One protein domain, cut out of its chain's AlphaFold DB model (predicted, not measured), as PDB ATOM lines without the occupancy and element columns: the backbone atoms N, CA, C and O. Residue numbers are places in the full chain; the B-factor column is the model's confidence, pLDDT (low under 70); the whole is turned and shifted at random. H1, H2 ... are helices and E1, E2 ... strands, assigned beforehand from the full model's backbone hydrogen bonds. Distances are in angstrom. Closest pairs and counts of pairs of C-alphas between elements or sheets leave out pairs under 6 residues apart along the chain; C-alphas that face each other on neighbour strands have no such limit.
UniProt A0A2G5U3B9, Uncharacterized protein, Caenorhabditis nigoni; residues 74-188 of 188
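AT A GLANCE: This is residues 74 to 188 of the 188 residues of an uncharacterized protein of Caenorhabditis nigoni (UniProt A0A2G5U3B9). One twisted sheet of six strands makes a wall, with two helices, H1 and H2, packed over one face and the other face bare. The 115 printed residues run E1 E2 E3 H1 E4 H2 E5 E6; the sheet is mixed, in the order E3 E2 E1 E4 E6 E5, and the class is mixed, helices and strands. The whole is compact, with a radius of gyration of the C-alphas of 13.7 A, and spans 41 by 27 by 27 A.

IN THESE COORDINATES: Find C-alpha 75 at (282.701, -93.799, 26.032), where E1, residues 75 to 81, begins. Then look for E2, residues 84 to 89, E3, residues 92 to 98, and E4, residues 120 to 126. E5 is residues 162 to 168; E6, residues 174 to 181, runs 23.1 A to C-alpha 181 at (274.483, -87.160, 22.014). H1 is residues 104 to 116, 18.3 A long, and H2 residues 132 to 149, 25.8 A.

HOW THE PARTS SIT: E1 and E4 are parallel, with N 78 and O 122 at 2.8 A. The other neighbours are antiparallel: look at N 79 and O 86, 2.8 A, for E1 and E2; N 97 and O 85, 2.8 A, for E3 and E2; N 123 and O 177, 2.9 A, for E4 and E6; N 167 and O 176, 2.8 A, for E5 and E6. E1 E2 E3 form a meander, each strand the antiparallel neighbour of the one before; E5 and E6 are a hairpin. E3, H1, E4 and E4, H2, E5 are split strand-helix-strand units, each with two strands that run the same way in the sheet but are not neighbours and a helix between them along the chain: E2 and E1 lie between E3 and E4 in the sheet, E6 between E4 and E5, and both crossovers are right-handed. The helices are on the same face, two layers: H1 over E1 and E4 at a height over the sheet of 8.5 A, H2 over E4 and E6 at 9.0 A. The closest C-alphas of H1 and E1 are those of Ala 106 and Ile 78, 6.9 A apart, and the closest of H2 and E6 are those of Arg 135 and Leu 175, 6.8 A apart. H1 and H2 touch at a steep tilt of 55 degrees, the same way, closest at the C-alphas of Leu 107 and Leu 146, 6.2 A; H1 does so with residues 107 to 111 alone, H2 with 142 to 149 alone. In H1 and H2 every O i to N i+4 pair is within hydrogen-bond range.

THE WHOLE: The C-alphas of Pro 154 and Lys 171, the two farthest apart, are 42.4 A from each other. The printed part has no cut; the link from H2 to E5, residues 150 to 161, is long. Look for pLDDT under 70 at 24 residues, among them 99 to 103, 127 to 133, 151 to 155 and 170 to 174.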
ATOM      1  N   GLU A  74     280.976 -96.965  23.714       68.06
ATOM      2  CA  GLU A  74     280.034 -96.065  24.391       68.06
ATOM      3  C   GLU A  74     280.722 -94.798  24.924       68.06
ATOM      4  O   GLU A  74     280.146 -93.709  24.882       68.06
ATOM      5  N   THR A  75     281.963 -94.909  25.415       79.12
ATOM      6  CA  THR A  75     282.701 -93.799  26.032       79.12
ATOM      7  C   THR A  75     284.072 -93.565  25.395       79.12
ATOM      8  O   THR A  75     285.025 -94.313  25.621       79.12
ATOM      9  N   PHE A  76     284.205 -92.418  24.720       86.19
ATOM     10  CA  PHE A  76     285.490 -91.816  24.341       86.19
ATOM     11  C   PHE A  76     285.917 -90.760  25.366       86.19
ATOM     12  O   PHE A  76     285.085 -90.067  25.956       86.19
ATOM     13  N   SER A  77     287.204 -90.624  25.649       88.81
ATOM     14  CA  SER A  77     287.686 -89.733  26.705       88.81
ATOM     15  C   SER A  77     289.046 -89.140  26.362       88.81
ATOM     16  O   SER A  77     289.963 -89.856  25.989       88.81
ATOM     17  N   ILE A  78     289.167 -87.827  26.516       89.19
ATOM     18  CA  ILE A  78     290.369 -87.042  26.251       89.19
ATOM     19  C   ILE A  78     290.796 -86.391  27.566       89.19
ATOM     20  O   ILE A  78     290.043 -85.618  28.158       89.19
ATOM     21  N   GLU A  79     292.006 -86.689  28.021       87.62
ATOM     22  CA  GLU A  79     292.631 -86.040  29.169       87.62
ATOM     23  C   GLU A  79     293.722 -85.083  28.697       87.62
ATOM     24  O   GLU A  79     294.750 -85.509  28.170       87.62
ATOM     25  N   ILE A  80     293.542 -83.791  28.954       83.94
ATOM     26  CA  ILE A  80     294.580 -82.787  28.744       83.94
ATOM     27  C   ILE A  80     295.367 -82.617  30.047       83.94
ATOM     28  O   ILE A  80     294.825 -82.259  31.097       83.94
ATOM     29  N   ARG A  81     296.672 -82.864  29.967       80.06
ATOM     30  CA  ARG A  81     297.680 -82.584  30.995       80.06
ATOM     31  C   ARG A  81     298.639 -81.515  30.492       80.06
ATOM     32  O   ARG A  81     298.761 -81.314  29.292       80.06
ATOM     33  N   ILE A  82     299.410 -80.917  31.406       74.56
ATOM     34  CA  ILE A  82     300.346 -79.805  31.127       74.56
ATOM     35  C   ILE A  82     301.169 -79.999  29.840       74.56
ATOM     36  O   ILE A  82     301.371 -79.049  29.096       74.56
ATOM     37  N   THR A  83     301.655 -81.214  29.580       75.62
ATOM     38  CA  THR A  83     302.496 -81.518  28.409       75.62
ATOM     39  C   THR A  83     302.017 -82.722  27.606       75.62
ATOM     40  O   THR A  83     302.739 -83.192  26.725       75.62
ATOM     41  N   LYS A  84     300.836 -83.268  27.918       82.00
ATOM     42  CA  LYS A  84     300.347 -84.505  27.301       82.00
ATOM     43  C   LYS A  84     298.850 -84.474  27.051       82.00
ATOM     44  O   LYS A  84     298.104 -83.973  27.881       82.00
ATOM     45  N   CYS A  85     298.431 -85.103  25.964       84.94
ATOM     46  CA  CYS A  85     297.049 -85.471  25.709       84.94
ATOM     47  C   CYS A  85     296.942 -86.997  25.803       84.94
ATOM     48  O   CYS A  85     297.692 -87.708  25.135       84.94
ATOM     49  N   LEU A  86     296.062 -87.507  26.662       86.19
ATOM     50  CA  LEU A  86     295.822 -88.940  26.806       86.19
ATOM     51  C   LEU A  86     294.434 -89.278  26.290       86.19
ATOM     52  O   LEU A  86     293.476 -88.555  26.562       86.19
ATOM     53  N   LEU A  87     294.327 -90.394  25.583       85.81
ATOM     54  CA  LEU A  87     293.076 -90.834  24.990       85.81
ATOM     55  C   LEU A  87     292.670 -92.166  25.581       85.81
ATOM     56  O   LEU A  87     293.474 -93.095  25.665       85.81
ATOM     57  N   TYR A  88     291.412 -92.234  25.987       85.12
ATOM     58  CA  TYR A  88     290.821 -93.390  26.622       85.12
ATOM     59  C   TYR A  88     289.566 -93.821  25.874       85.12
ATOM     60  O   TYR A  88     288.711 -92.995  25.547       85.12
ATOM     61  N   VAL A  89     289.432 -95.127  25.674       80.56
ATOM     62  CA  VAL A  89     288.224 -95.773  25.153       80.56
ATOM     63  C   VAL A  89     287.791 -96.800  26.184       80.56
ATOM     64  O   VAL A  89     288.607 -97.610  26.613       80.56
ATOM     65  N   GLU A  90     286.550 -96.712  26.666       81.31
ATOM     66  CA  GLU A  90     286.048 -97.562  27.765       81.31
ATOM     67  C   GLU A  90     286.963 -97.581  29.009       81.31
ATOM     68  O   GLU A  90     287.101 -98.577  29.713       81.31
ATOM     69  N   GLY A  91     287.637 -96.459  29.281       80.69
ATOM     70  CA  GLY A  91     288.574 -96.327  30.403       80.69
ATOM     71  C   GLY A  91     289.955 -96.956  30.181       80.69
ATOM     72  O   GLY A  91     290.830 -96.788  31.031       80.69
ATOM     73  N   VAL A  92     290.195 -97.609  29.043       80.62
ATOM     74  CA  VAL A  92     291.513 -98.123  28.647       80.62
ATOM     75  C   VAL A  92     292.299 -97.013  27.960       80.62
ATOM     76  O   VAL A  92     291.782 -96.368  27.052       80.62
ATOM     77  N   LEU A  93     293.542 -96.776  28.392       81.69
ATOM     78  CA  LEU A  93     294.452 -95.835  27.731       81.69
ATOM     79  C   LEU A  93     294.873 -96.409  26.375       81.69
ATOM     80  O   LEU A  93     295.525 -97.449  26.338       81.69
ATOM     81  N   VAL A  94     294.537 -95.715  25.289       77.56
ATOM     82  CA  VAL A  94     294.835 -96.147  23.912       77.56
ATOM     83  C   VAL A  94     295.869 -95.261  23.215       77.56
ATOM     84  O   VAL A  94     296.518 -95.716  22.280       77.56
ATOM     85  N   ALA A  95     296.058 -94.019  23.676       77.38
ATOM     86  CA  ALA A  95     297.059 -93.092  23.139       77.38
ATOM     87  C   ALA A  95     297.633 -92.173  24.220       77.38
ATOM     88  O   ALA A  95     296.912 -91.749  25.129       77.38
ATOM     89  N   SER A  96     298.900 -91.784  24.071       81.44
ATOM     90  CA  SER A  96     299.543 -90.762  24.901       81.44
ATOM     91  C   SER A  96     300.431 -89.863  24.050       81.44
ATOM     92  O   SER A  96     301.602 -90.162  23.837       81.44
ATOM     93  N   MET A  97     299.937 -88.686  23.704       77.75
ATOM     94  CA  MET A  97     300.636 -87.774  22.806       77.75
ATOM     95  C   MET A  97     301.201 -86.583  23.574       77.75
ATOM     96  O   MET A  97     300.748 -86.255  24.678       77.75
ATOM     97  N   LYS A  98     302.216 -85.923  23.014       74.06
ATOM     98  CA  LYS A  98     302.715 -84.660  23.568       74.06
ATOM     99  C   LYS A  98     301.743 -83.557  23.187       74.06
ATOM    100  O   LYS A  98     301.466 -83.380  22.013       74.06
ATOM    101  N   LEU A  99     301.284 -82.785  24.168       68.50
ATOM    102  CA  LEU A  99     300.424 -81.644  23.880       68.50
ATOM    103  C   LEU A  99     301.222 -80.627  23.050       68.50
ATOM    104  O   LEU A  99     302.238 -80.098  23.515       68.50
ATOM    105  N   SER A 100     300.794 -80.406  21.808       63.78
ATOM    106  CA  SER A 100     301.289 -79.317  20.974       63.78
ATOM    107  C   SER A 100     300.876 -77.972  21.582       63.78
ATOM    108  O   SER A 100     299.971 -77.889  22.406       63.78
ATOM    109  N   ILE A 101     301.540 -76.889  21.172       54.84
ATOM    110  CA  ILE A 101     301.285 -75.532  21.695       54.84
ATOM    111  C   ILE A 101     299.831 -75.065  21.438       54.84
ATOM    112  O   ILE A 101     299.376 -74.112  22.064       54.84
ATOM    113  N   ASP A 102     299.101 -75.716  20.530       62.50
ATOM    114  CA  ASP A 102     297.791 -75.295  20.025       62.50
ATOM    115  C   ASP A 102     296.616 -76.245  20.337       62.50
ATOM    116  O   ASP A 102     295.492 -75.960  19.912       62.50
ATOM    117  N   ASP A 103     296.845 -77.334  21.080       67.94
ATOM    118  CA  ASP A 103     295.858 -78.394  21.363       67.94
ATOM    119  C   ASP A 103     295.258 -79.060  20.103       67.94
ATOM    120  O   ASP A 103     294.179 -79.665  20.159       67.94
ATOM    121  N   SER A 104     295.931 -78.962  18.951       72.75
ATOM    122  CA  SER A 104     295.406 -79.419  17.653       72.75
ATOM    123  C   SER A 104     295.079 -80.914  17.619       72.75
ATOM    124  O   SER A 104     294.056 -81.302  17.054       72.75
ATOM    125  N   GLU A 105     295.877 -81.750  18.282       77.12
ATOM    126  CA  GLU A 105     295.621 -83.190  18.384       77.12
ATOM    127  C   GLU A 105     294.367 -83.489  19.215       77.12
ATOM    128  O   GLU A 105     293.494 -84.241  18.787       77.12
ATOM    129  N   ALA A 106     294.221 -82.864  20.386       80.94
ATOM    130  CA  ALA A 106     293.044 -83.061  21.230       80.94
ATOM    131  C   ALA A 106     291.756 -82.638  20.496       80.94
ATOM    132  O   ALA A 106     290.742 -83.337  20.557       80.94
ATOM    133  N   LEU A 107     291.810 -81.533  19.744       84.12
ATOM    134  CA  LEU A 107     290.703 -81.075  18.901       84.12
ATOM    135  C   LEU A 107     290.389 -82.048  17.767       84.12
ATOM    136  O   LEU A 107     289.215 -82.329  17.520       84.12
ATOM    137  N   PHE A 108     291.420 -82.578  17.107       82.38
ATOM    138  CA  PHE A 108     291.270 -83.581  16.060       82.38
ATOM    139  C   PHE A 108     290.478 -84.792  16.568       82.38
ATOM    140  O   PHE A 108     289.469 -85.170  15.971       82.38
ATOM    141  N   TYR A 109     290.846 -85.343  17.725       82.06
ATOM    142  CA  TYR A 109     290.159 -86.516  18.264       82.06
ATOM    143  C   TYR A 109     288.760 -86.226  18.811       82.06
ATOM    144  O   TYR A 109     287.864 -87.059  18.670       82.06
ATOM    145  N   ALA A 110     288.522 -85.036  19.368       85.88
ATOM    146  CA  ALA A 110     287.170 -84.619  19.735       85.88
ATOM    147  C   ALA A 110     286.257 -84.506  18.500       85.88
ATOM    148  O   ALA A 110     285.120 -84.980  18.522       85.88
ATOM    149  N   LYS A 111     286.766 -83.936  17.398       84.81
ATOM    150  CA  LYS A 111     286.053 -83.873  16.115       84.81
ATOM    151  C   LYS A 111     285.764 -85.275  15.579       84.81
ATOM    152  O   LYS A 111     284.634 -85.548  15.184       84.81
ATOM    153  N   THR A 112     286.746 -86.171  15.626       81.12
ATOM    154  CA  THR A 112     286.587 -87.585  15.266       81.12
ATOM    155  C   THR A 112     285.463 -88.253  16.050       81.12
ATOM    156  O   THR A 112     284.621 -88.919  15.445       81.12
ATOM    157  N   ALA A 113     285.422 -88.073  17.373       82.69
ATOM    158  CA  ALA A 113     284.397 -88.679  18.219       82.69
ATOM    159  C   ALA A 113     282.990 -88.193  17.833       82.69
ATOM    160  O   ALA A 113     282.071 -88.995  17.665       82.69
ATOM    161  N   ILE A 114     282.838 -86.885  17.598       83.88
ATOM    162  CA  ILE A 114     281.579 -86.300  17.126       83.88
ATOM    163  C   ILE A 114     281.185 -86.903  15.775       83.88
ATOM    164  O   ILE A 114     280.093 -87.450  15.641       83.88
ATOM    165  N   GLN A 115     282.084 -86.863  14.792       80.19
ATOM    166  CA  GLN A 115     281.805 -87.281  13.417       80.19
ATOM    167  C   GLN A 115     281.474 -88.772  13.281       80.19
ATOM    168  O   GLN A 115     280.675 -89.134  12.415       80.19
ATOM    169  N   ASN A 116     282.053 -89.617  14.137       78.38
ATOM    170  CA  ASN A 116     281.763 -91.050  14.190       78.38
ATOM    171  C   ASN A 116     280.529 -91.387  15.042       78.38
ATOM    172  O   ASN A 116     280.070 -92.526  15.034       78.38
ATOM    173  N   GLY A 117     279.925 -90.396  15.705       78.88
ATOM    174  CA  GLY A 117     278.639 -90.549  16.380       78.88
ATOM    175  C   GLY A 117     278.713 -91.262  17.723       78.88
ATOM    176  O   GLY A 117     277.744 -91.932  18.079       78.88
ATOM    177  N   PHE A 118     279.831 -91.121  18.440       82.88
ATOM    178  CA  PHE A 118     279.979 -91.625  19.804       82.88
ATOM    179  C   PHE A 118     278.832 -91.132  20.688       82.88
ATOM    180  O   PHE A 118     278.503 -89.952  20.676       82.88
ATOM    181  N   GLU A 119     278.224 -92.008  21.485       82.38
ATOM    182  CA  GLU A 119     277.095 -91.599  22.336       82.38
ATOM    183  C   GLU A 119     277.532 -90.627  23.431       82.38
ATOM    184  O   GLU A 119     276.814 -89.680  23.774       82.38
ATOM    185  N   LYS A 120     278.742 -90.842  23.950       85.50
ATOM    186  CA  LYS A 120     279.339 -90.021  24.988       85.50
ATOM    187  C   LYS A 120     280.820 -89.815  24.712       85.50
ATOM    188  O   LYS A 120     281.580 -90.772  24.567       85.50
ATOM    189  N   PHE A 121     281.262 -88.561  24.751       88.06
ATOM    190  CA  PHE A 121     282.685 -88.265  24.868       88.06
ATOM    191  C   PHE A 121     282.967 -87.284  25.998       88.06
ATOM    192  O   PHE A 121     282.135 -86.459  26.377       88.06
ATOM    193  N   ARG A 122     284.138 -87.423  26.606       89.38
ATOM    194  CA  ARG A 122     284.534 -86.651  27.783       89.38
ATOM    195  C   ARG A 122     285.829 -85.925  27.479       89.38
ATOM    196  O   ARG A 122     286.749 -86.524  26.940       89.38
ATOM    197  N   LEU A 123     285.913 -84.667  27.875       88.62
ATOM    198  CA  LEU A 123     287.157 -83.916  27.914       88.62
ATOM    199  C   LEU A 123     287.426 -83.537  29.361       88.62
ATOM    200  O   LEU A 123     286.538 -83.013  30.023       88.62
ATOM    201  N   PHE A 124     288.621 -83.780  29.871       86.81
ATOM    202  CA  PHE A 124     288.979 -83.322  31.206       86.81
ATOM    203  C   PHE A 124     290.399 -82.793  31.258       86.81
ATOM    204  O   PHE A 124     291.305 -83.338  30.635       86.81
ATOM    205  N   VAL A 125     290.586 -81.727  32.031       79.88
ATOM    206  CA  VAL A 125     291.893 -81.108  32.265       79.88
ATOM    207  C   VAL A 125     292.364 -81.488  33.665       79.88
ATOM    208  O   VAL A 125     291.690 -81.193  34.659       79.88
ATOM    209  N   ARG A 126     293.530 -82.139  33.749       75.38
ATOM    210  CA  ARG A 126     294.180 -82.534  35.009       75.38
ATOM    211  C   ARG A 126     295.612 -82.002  35.062       75.38
ATOM    212  O   ARG A 126     296.393 -82.170  34.131       75.38
ATOM    213  N   GLY A 127     295.990 -81.387  36.182       60.47
ATOM    214  CA  GLY A 127     297.359 -80.902  36.382       60.47
ATOM    215  C   GLY A 127     297.512 -79.958  37.572       60.47
ATOM    216  O   GLY A 127     296.777 -78.976  37.710       60.47
ATOM    217  N   HIS A 128     298.491 -80.245  38.428       50.97
ATOM    218  CA  HIS A 128     298.855 -79.444  39.598       50.97
ATOM    219  C   HIS A 128     300.079 -78.551  39.275       50.97
ATOM    220  O   HIS A 128     301.036 -79.073  38.705       50.97
ATOM    221  N   PRO A 129     300.115 -77.253  39.651       56.94
ATOM    222  CA  PRO A 129     299.014 -76.364  39.989       56.94
ATOM    223  C   PRO A 129     298.708 -75.465  38.780       56.94
ATOM    224  O   PRO A 129     299.139 -74.315  38.726       56.94
ATOM    225  N   MET A 130     297.946 -75.955  37.802       56.25
ATOM    226  CA  MET A 130     297.198 -75.002  36.980       56.25
ATOM    227  C   MET A 130     296.117 -74.408  37.891       56.25
ATOM    228  O   MET A 130     295.332 -75.164  38.467       56.25
ATOM    229  N   LYS A 131     296.131 -73.084  38.108       59.47
ATOM    230  CA  LYS A 131     295.083 -72.386  38.874       59.47
ATOM    231  C   LYS A 131     293.708 -72.706  38.269       59.47
ATOM    232  O   LYS A 131     293.626 -72.955  37.070       59.47
ATOM    233  N   GLY A 132     292.648 -72.704  39.082       60.06
ATOM    234  CA  GLY A 132     291.282 -73.025  38.634       60.06
ATOM    235  C   GLY A 132     290.856 -72.233  37.393       60.06
ATOM    236  O   GLY A 132     290.456 -72.843  36.407       60.06
ATOM    237  N   GLU A 133     291.102 -70.920  37.402       60.47
ATOM    238  CA  GLU A 133     290.846 -70.000  36.280       60.47
ATOM    239  C   GLU A 133     291.510 -70.468  34.971       60.47
ATOM    240  O   GLU A 133     290.880 -70.498  33.922       60.47
ATOM    241  N   PHE A 134     292.750 -70.961  35.036       72.19
ATOM    242  CA  PHE A 134     293.480 -71.436  33.856       72.19
ATOM    243  C   PHE A 134     292.886 -72.728  33.266       72.19
ATOM    244  O   PHE A 134     292.984 -72.981  32.070       72.19
ATOM    245  N   ARG A 135     292.259 -73.576  34.094       72.38
ATOM    246  CA  ARG A 135     291.614 -74.819  33.629       72.38
ATOM    247  C   ARG A 135     290.288 -74.533  32.933       72.38
ATOM    248  O   ARG A 135     289.979 -75.171  31.928       72.38
ATOM    249  N   GLU A 136     289.522 -73.592  33.479       75.31
ATOM    250  CA  GLU A 136     288.286 -73.096  32.872       75.31
ATOM    251  C   GLU A 136     288.579 -72.425  31.528       75.31
ATOM    252  O   GLU A 136     287.917 -72.736  30.542       75.31
ATOM    253  N   GLU A 137     289.634 -71.606  31.451       78.94
ATOM    254  CA  GLU A 137     290.095 -70.994  30.199       78.94
ATOM    255  C   GLU A 137     290.461 -72.036  29.130       78.94
ATOM    256  O   GLU A 137     290.020 -71.901  27.989       78.94
ATOM    257  N   ILE A 138     291.197 -73.101  29.484       79.25
ATOM    258  CA  ILE A 138     291.535 -74.185  28.541       79.25
ATOM    259  C   ILE A 138     290.269 -74.856  28.008       79.25
ATOM    260  O   ILE A 138     290.118 -75.031  26.799       79.25
ATOM    261  N   LEU A 139     289.344 -75.245  28.889       78.94
ATOM    262  CA  LEU A 139     288.122 -75.939  28.471       78.94
ATOM    263  C   LEU A 139     287.209 -75.025  27.650       78.94
ATOM    264  O   LEU A 139     286.616 -75.476  26.667       78.94
ATOM    265  N   TYR A 140     287.136 -73.743  28.004       82.38
ATOM    266  CA  TYR A 140     286.386 -72.743  27.257       82.38
ATOM    267  C   TYR A 140     286.972 -72.519  25.858       82.38
ATOM    268  O   TYR A 140     286.239 -72.586  24.866       82.38
ATOM    269  N   ASP A 141     288.288 -72.310  25.752       83.94
ATOM    270  CA  ASP A 141     288.958 -72.131  24.463       83.94
ATOM    271  C   ASP A 141     288.851 -73.393  23.600       83.94
ATOM    272  O   ASP A 141     288.508 -73.308  22.417       83.94
ATOM    273  N   PHE A 142     289.018 -74.575  24.200       85.19
ATOM    274  CA  PHE A 142     288.818 -75.847  23.516       85.19
ATOM    275  C   PHE A 142     287.391 -75.983  22.983       85.19
ATOM    276  O   PHE A 142     287.196 -76.301  21.812       85.19
ATOM    277  N   ARG A 143     286.369 -75.708  23.803       83.12
ATOM    278  CA  ARG A 143     284.957 -75.765  23.391       83.12
ATOM    279  C   ARG A 143     284.668 -74.810  22.237       83.12
ATOM    280  O   ARG A 143     283.935 -75.169  21.311       83.12
ATOM    281  N   ARG A 144     285.237 -73.604  22.285       86.44
ATOM    282  CA  ARG A 144     285.115 -72.601  21.225       86.44
ATOM    283  C   ARG A 144     285.751 -73.104  19.926       86.44
ATOM    284  O   ARG A 144     285.083 -73.086  18.894       86.44
ATOM    285  N   LYS A 145     286.996 -73.591  19.979       87.25
ATOM    286  CA  LYS A 145     287.713 -74.160  18.824       87.25
ATOM    287  C   LYS A 145     286.996 -75.388  18.255       87.25
ATOM    288  O   LYS A 145     286.838 -75.488  17.042       87.25
ATOM    289  N   LEU A 146     286.493 -76.276  19.114       85.88
ATOM    290  CA  LEU A 146     285.724 -77.448  18.702       85.88
ATOM    291  C   LEU A 146     284.462 -77.035  17.943       85.88
ATOM    292  O   LEU A 146     284.220 -77.551  16.860       85.88
ATOM    293  N   GLY A 147     283.707 -76.060  18.461       80.38
ATOM    294  CA  GLY A 147     282.521 -75.533  17.781       80.38
ATOM    295  C   GLY A 147     282.818 -74.952  16.397       80.38
ATOM    296  O   GLY A 147     282.023 -75.133  15.483       80.38
ATOM    297  N   GLN A 148     283.973 -74.307  16.218       82.69
ATOM    298  CA  GLN A 148     284.419 -73.822  14.906       82.69
ATOM    299  C   GLN A 148     284.793 -74.984  13.967       82.69
ATOM    300  O   GLN A 148     284.424 -74.980  12.792       82.69
ATOM    301  N   ALA A 149     285.491 -75.998  14.487       78.81
ATOM    302  CA  ALA A 149     286.013 -77.129  13.718       78.81
ATOM    303  C   ALA A 149     284.957 -78.174  13.296       78.81
ATOM    304  O   ALA A 149     285.211 -78.958  12.377       78.81
ATOM    305  N   THR A 150     283.793 -78.207  13.952       74.38
ATOM    306  CA  THR A 150     282.695 -79.161  13.697       74.38
ATOM    307  C   THR A 150     281.535 -78.547  12.910       74.38
ATOM    308  O   THR A 150     280.390 -78.949  13.100       74.38
ATOM    309  N   SER A 151     281.810 -77.549  12.066       63.78
ATOM    310  CA  SER A 151     280.797 -76.942  11.193       63.78
ATOM    311  C   SER A 151     280.138 -78.003  10.286       63.78
ATOM    312  O   SER A 151     280.817 -78.964   9.898       63.78
ATOM    313  N   PRO A 152     278.838 -77.864   9.954       57.69
ATOM    314  CA  PRO A 152     278.047 -78.923   9.331       57.69
ATOM    315  C   PRO A 152     278.647 -79.334   7.985       57.69
ATOM    316  O   PRO A 152     278.744 -78.542   7.049       57.69
ATOM    317  N   THR A 153     279.085 -80.588   7.916       58.22
ATOM    318  CA  THR A 153     279.474 -81.258   6.674       58.22
ATOM    319  C   THR A 153     278.450 -82.366   6.442       58.22
ATOM    320  O   THR A 153     278.285 -83.181   7.353       58.22
ATOM    321  N   PRO A 154     277.788 -82.426   5.272       60.81
ATOM    322  CA  PRO A 154     276.795 -83.458   4.990       60.81
ATOM    323  C   PRO A 154     277.350 -84.871   5.222       60.81
ATOM    324  O   PRO A 154     278.482 -85.176   4.843       60.81
ATOM    325  N   GLY A 155     276.554 -85.731   5.847       66.00
ATOM    326  CA  GLY A 155     276.891 -87.098   6.238       66.00
ATOM    327  C   GLY A 155     277.511 -87.248   7.634       66.00
ATOM    328  O   GLY A 155     277.887 -88.368   8.005       66.00
ATOM    329  N   HIS A 156     277.625 -86.178   8.425       71.56
ATOM    330  CA  HIS A 156     278.285 -86.194   9.736       71.56
ATOM    331  C   HIS A 156     277.444 -85.556  10.836       71.56
ATOM    332  O   HIS A 156     276.564 -84.751  10.581       71.56
ATOM    333  N   PHE A 157     277.721 -85.921  12.087       73.75
ATOM    334  CA  PHE A 157     277.151 -85.190  13.213       73.75
ATOM    335  C   PHE A 157     277.888 -83.857  13.402       73.75
ATOM    336  O   PHE A 157     279.122 -83.826  13.408       73.75
ATOM    337  N   SER A 158     277.136 -82.778  13.614       80.62
ATOM    338  CA  SER A 158     277.629 -81.525  14.195       80.62
ATOM    339  C   SER A 158     277.811 -81.645  15.715       80.62
ATOM    340  O   SER A 158     277.214 -82.498  16.376       80.62
ATOM    341  N   ARG A 159     278.593 -80.737  16.313       79.25
ATOM    342  CA  ARG A 159     278.617 -80.540  17.774       79.25
ATOM    343  C   ARG A 159     277.217 -80.257  18.333       79.25
ATOM    344  O   ARG A 159     276.946 -80.644  19.464       79.25
ATOM    345  N   ASP A 160     276.333 -79.625  17.566       81.00
ATOM    346  CA  ASP A 160     274.976 -79.275  18.016       81.00
ATOM    347  C   ASP A 160     274.086 -80.513  18.242       81.00
ATOM    348  O   ASP A 160     273.092 -80.454  18.968       81.00
ATOM    349  N   ALA A 161     274.500 -81.674  17.721       82.44
ATOM    350  CA  ALA A 161     273.919 -82.968  18.056       82.44
ATOM    351  C   ALA A 161     274.199 -83.409  19.507       82.44
ATOM    352  O   ALA A 161     273.698 -84.456  19.915       82.44
ATOM    353  N   TYR A 162     274.989 -82.658  20.284       86.00
ATOM    354  CA  TYR A 162     275.421 -83.020  21.632       86.00
ATOM    355  C   TYR A 162     275.047 -81.955  22.668       86.00
ATOM    356  O   TYR A 162     275.355 -80.770  22.523       86.00
ATOM    357  N   GLY A 163     274.466 -82.396  23.784       85.31
ATOM    358  CA  GLY A 163     274.437 -81.621  25.020       85.31
ATOM    359  C   GLY A 163     275.823 -81.592  25.671       85.31
ATOM    360  O   GLY A 163     276.575 -82.559  25.566       85.31
ATOM    361  N   CYS A 164     276.168 -80.496  26.350       86.00
ATOM    362  CA  CYS A 164     277.432 -80.352  27.079       86.00
ATOM    363  C   CYS A 164     277.160 -80.037  28.552       86.00
ATOM    364  O   CYS A 164     276.390 -79.123  28.856       86.00
ATOM    365  N   THR A 165     277.797 -80.772  29.461       85.12
ATOM    366  CA  THR A 165     277.709 -80.550  30.908       85.12
ATOM    367  C   THR A 165     279.103 -80.440  31.508       85.12
ATOM    368  O   THR A 165     279.943 -81.316  31.309       85.12
ATOM    369  N   GLU A 166     279.336 -79.371  32.262       83.94
ATOM    370  CA  GLU A 166     280.565 -79.160  33.024       83.94
ATOM    371  C   GLU A 166     280.431 -79.783  34.419       83.94
ATOM    372  O   GLU A 166     279.413 -79.620  35.094       83.94
ATOM    373  N   MET A 167     281.443 -80.538  34.843       81.44
ATOM    374  CA  MET A 167     281.466 -81.249  36.119       81.44
ATOM    375  C   MET A 167     282.829 -81.071  36.807       81.44
ATOM    376  O   MET A 167     283.866 -81.333  36.188       81.44
ATOM    377  N   PRO A 168     282.871 -80.672  38.090       77.69
ATOM    378  CA  PRO A 168     284.115 -80.644  38.851       77.69
ATOM    379  C   PRO A 168     284.608 -82.071  39.138       77.69
ATOM    380  O   PRO A 168     283.848 -82.938  39.572       77.69
ATOM    381  N   LEU A 169     285.906 -82.314  38.943       70.00
ATOM    382  CA  LEU A 169     286.545 -83.595  39.248       70.00
ATOM    383  C   LEU A 169     287.048 -83.619  40.696       70.00
ATOM    384  O   LEU A 169     288.227 -83.380  40.940       70.00
ATOM    385  N   GLY A 170     286.152 -83.948  41.631       67.62
ATOM    386  CA  GLY A 170     286.464 -84.438  42.983       67.62
ATOM    387  C   GLY A 170     287.620 -83.757  43.741       67.62
ATOM    388  O   GLY A 170     287.915 -82.579  43.567       67.62
ATOM    389  N   LYS A 171     288.262 -84.514  44.644       55.09
ATOM    390  CA  LYS A 171     289.333 -84.015  45.532       55.09
ATOM    391  C   LYS A 171     290.675 -83.768  44.826       55.09
ATOM    392  O   LYS A 171     291.509 -83.058  45.376       55.09
ATOM    393  N   ASP A 172     290.865 -84.306  43.620       58.28
ATOM    394  CA  ASP A 172     292.143 -84.246  42.893       58.28
ATOM    395  C   ASP A 172     292.347 -82.931  42.125       58.28
ATOM    396  O   ASP A 172     293.434 -82.667  41.611       58.28
ATOM    397  N   GLY A 173     291.310 -82.091  42.056       62.00
ATOM    398  CA  GLY A 173     291.352 -80.822  41.348       62.00
ATOM    399  C   GLY A 173     291.403 -81.023  39.834       62.00
ATOM    400  O   GLY A 173     292.453 -81.241  39.237       62.00
ATOM    401  N   GLY A 174     290.260 -80.857  39.185       69.31
ATOM    402  CA  GLY A 174     290.149 -80.858  37.733       69.31
ATOM    403  C   GLY A 174     288.761 -80.410  37.309       69.31
ATOM    404  O   GLY A 174     287.845 -80.344  38.131       69.31
ATOM    405  N   LEU A 175     288.611 -80.111  36.027       79.12
ATOM    406  CA  LEU A 175     287.321 -79.795  35.430       79.12
ATOM    407  C   LEU A 175     287.107 -80.735  34.247       79.12
ATOM    408  O   LEU A 175     288.049 -81.062  33.516       79.12
ATOM    409  N   GLN A 176     285.880 -81.216  34.111       86.94
ATOM    410  CA  GLN A 176     285.464 -82.118  33.054       86.94
ATOM    411  C   GLN A 176     284.305 -81.502  32.279       86.94
ATOM    412  O   GLN A 176     283.368 -80.981  32.870       86.94
ATOM    413  N   MET A 177     284.343 -81.637  30.961       87.62
ATOM    414  CA  MET A 177     283.198 -81.472  30.078       87.62
ATOM    415  C   MET A 177     282.745 -82.843  29.586       87.62
ATOM    416  O   MET A 177     283.540 -83.646  29.091       87.62
ATOM    417  N   VAL A 178     281.455 -83.117  29.729       88.38
ATOM    418  CA  VAL A 178     280.806 -84.319  29.214       88.38
ATOM    419  C   VAL A 178     279.903 -83.911  28.067       88.38
ATOM    420  O   VAL A 178     279.005 -83.092  28.245       88.38
ATOM    421  N   PHE A 179     280.139 -84.507  26.908       88.06
ATOM    422  CA  PHE A 179     279.318 -84.340  25.725       88.06
ATOM    423  C   PHE A 179     278.488 -85.604  25.536       88.06
ATOM    424  O   PHE A 179     279.041 -86.701  25.432       88.06
ATOM    425  N   THR A 180     277.169 -85.447  25.502       88.38
ATOM    426  CA  THR A 180     276.215 -86.554  25.365       88.38
ATOM    427  C   THR A 180     275.362 -86.308  24.135       88.38
ATOM    428  O   THR A 180     274.786 -85.225  24.003       88.38
ATOM    429  N   ARG A 181     275.279 -87.290  23.235       86.88
ATOM    430  CA  ARG A 181     274.483 -87.160  22.014       86.88
ATOM    431  C   ARG A 181     273.002 -87.009  22.362       86.88
ATOM    432  O   ARG A 181     272.462 -87.773  23.161       86.88
ATOM    433  N   ASN A 182     272.336 -86.040  21.746       86.50
ATOM    434  CA  ASN A 182     270.907 -85.819  21.912       86.50
ATOM    435  C   ASN A 182     270.127 -87.013  21.326       86.50
ATOM    436  O   ASN A 182     270.391 -87.416  20.184       86.50
ATOM    437  N   PRO A 183     269.158 -87.585  22.066       78.75
ATOM    438  CA  PRO A 183     268.279 -88.618  21.533       78.75
ATOM    439  C   PRO A 183     267.522 -88.069  20.318       78.75
ATOM    440  O   PRO A 183     266.790 -87.092  20.434       78.75
ATOM    441  N   GLY A 184     267.725 -88.673  19.146       78.06
ATOM    442  CA  GLY A 184     267.094 -88.235  17.895       78.06
ATOM    443  C   GLY A 184     267.936 -87.309  17.017       78.06
ATOM    444  O   GLY A 184     267.461 -86.917  15.955       78.06
ATOM    445  N   ALA A 185     269.179 -86.993  17.395       79.25
ATOM    446  CA  ALA A 185     270.093 -86.334  16.470       79.25
ATOM    447  C   ALA A 185     270.336 -87.229  15.244       79.25
ATOM    448  O   ALA A 185     270.767 -88.379  15.378       79.25
ATOM    449  N   THR A 186     270.052 -86.708  14.055       74.56
ATOM    450  CA  THR A 186     270.421 -87.328  12.781       74.56
ATOM    451  C   THR A 186     271.800 -86.833  12.354       74.56
ATOM    452  O   THR A 186     272.271 -85.804  12.835       74.56
ATOM    453  N   ARG A 187     272.473 -87.580  11.474       75.19
ATOM    454  CA  ARG A 187     273.625 -87.027  10.749       75.19
ATOM    455  C   ARG A 187     273.098 -85.896   9.857       75.19
ATOM    456  O   ARG A 187     272.030 -86.078   9.269       75.19
ATOM    457  N   ASP A 188     273.793 -84.762   9.847       63.75
ATOM    458  CA  ASP A 188     273.493 -83.631   8.956       63.75
ATOM    459  C   ASP A 188     273.646 -84.035   7.485       63.75
ATOM    460  O   ASP A 188     274.379 -85.017   7.218       63.75
TER     461      ASP A 188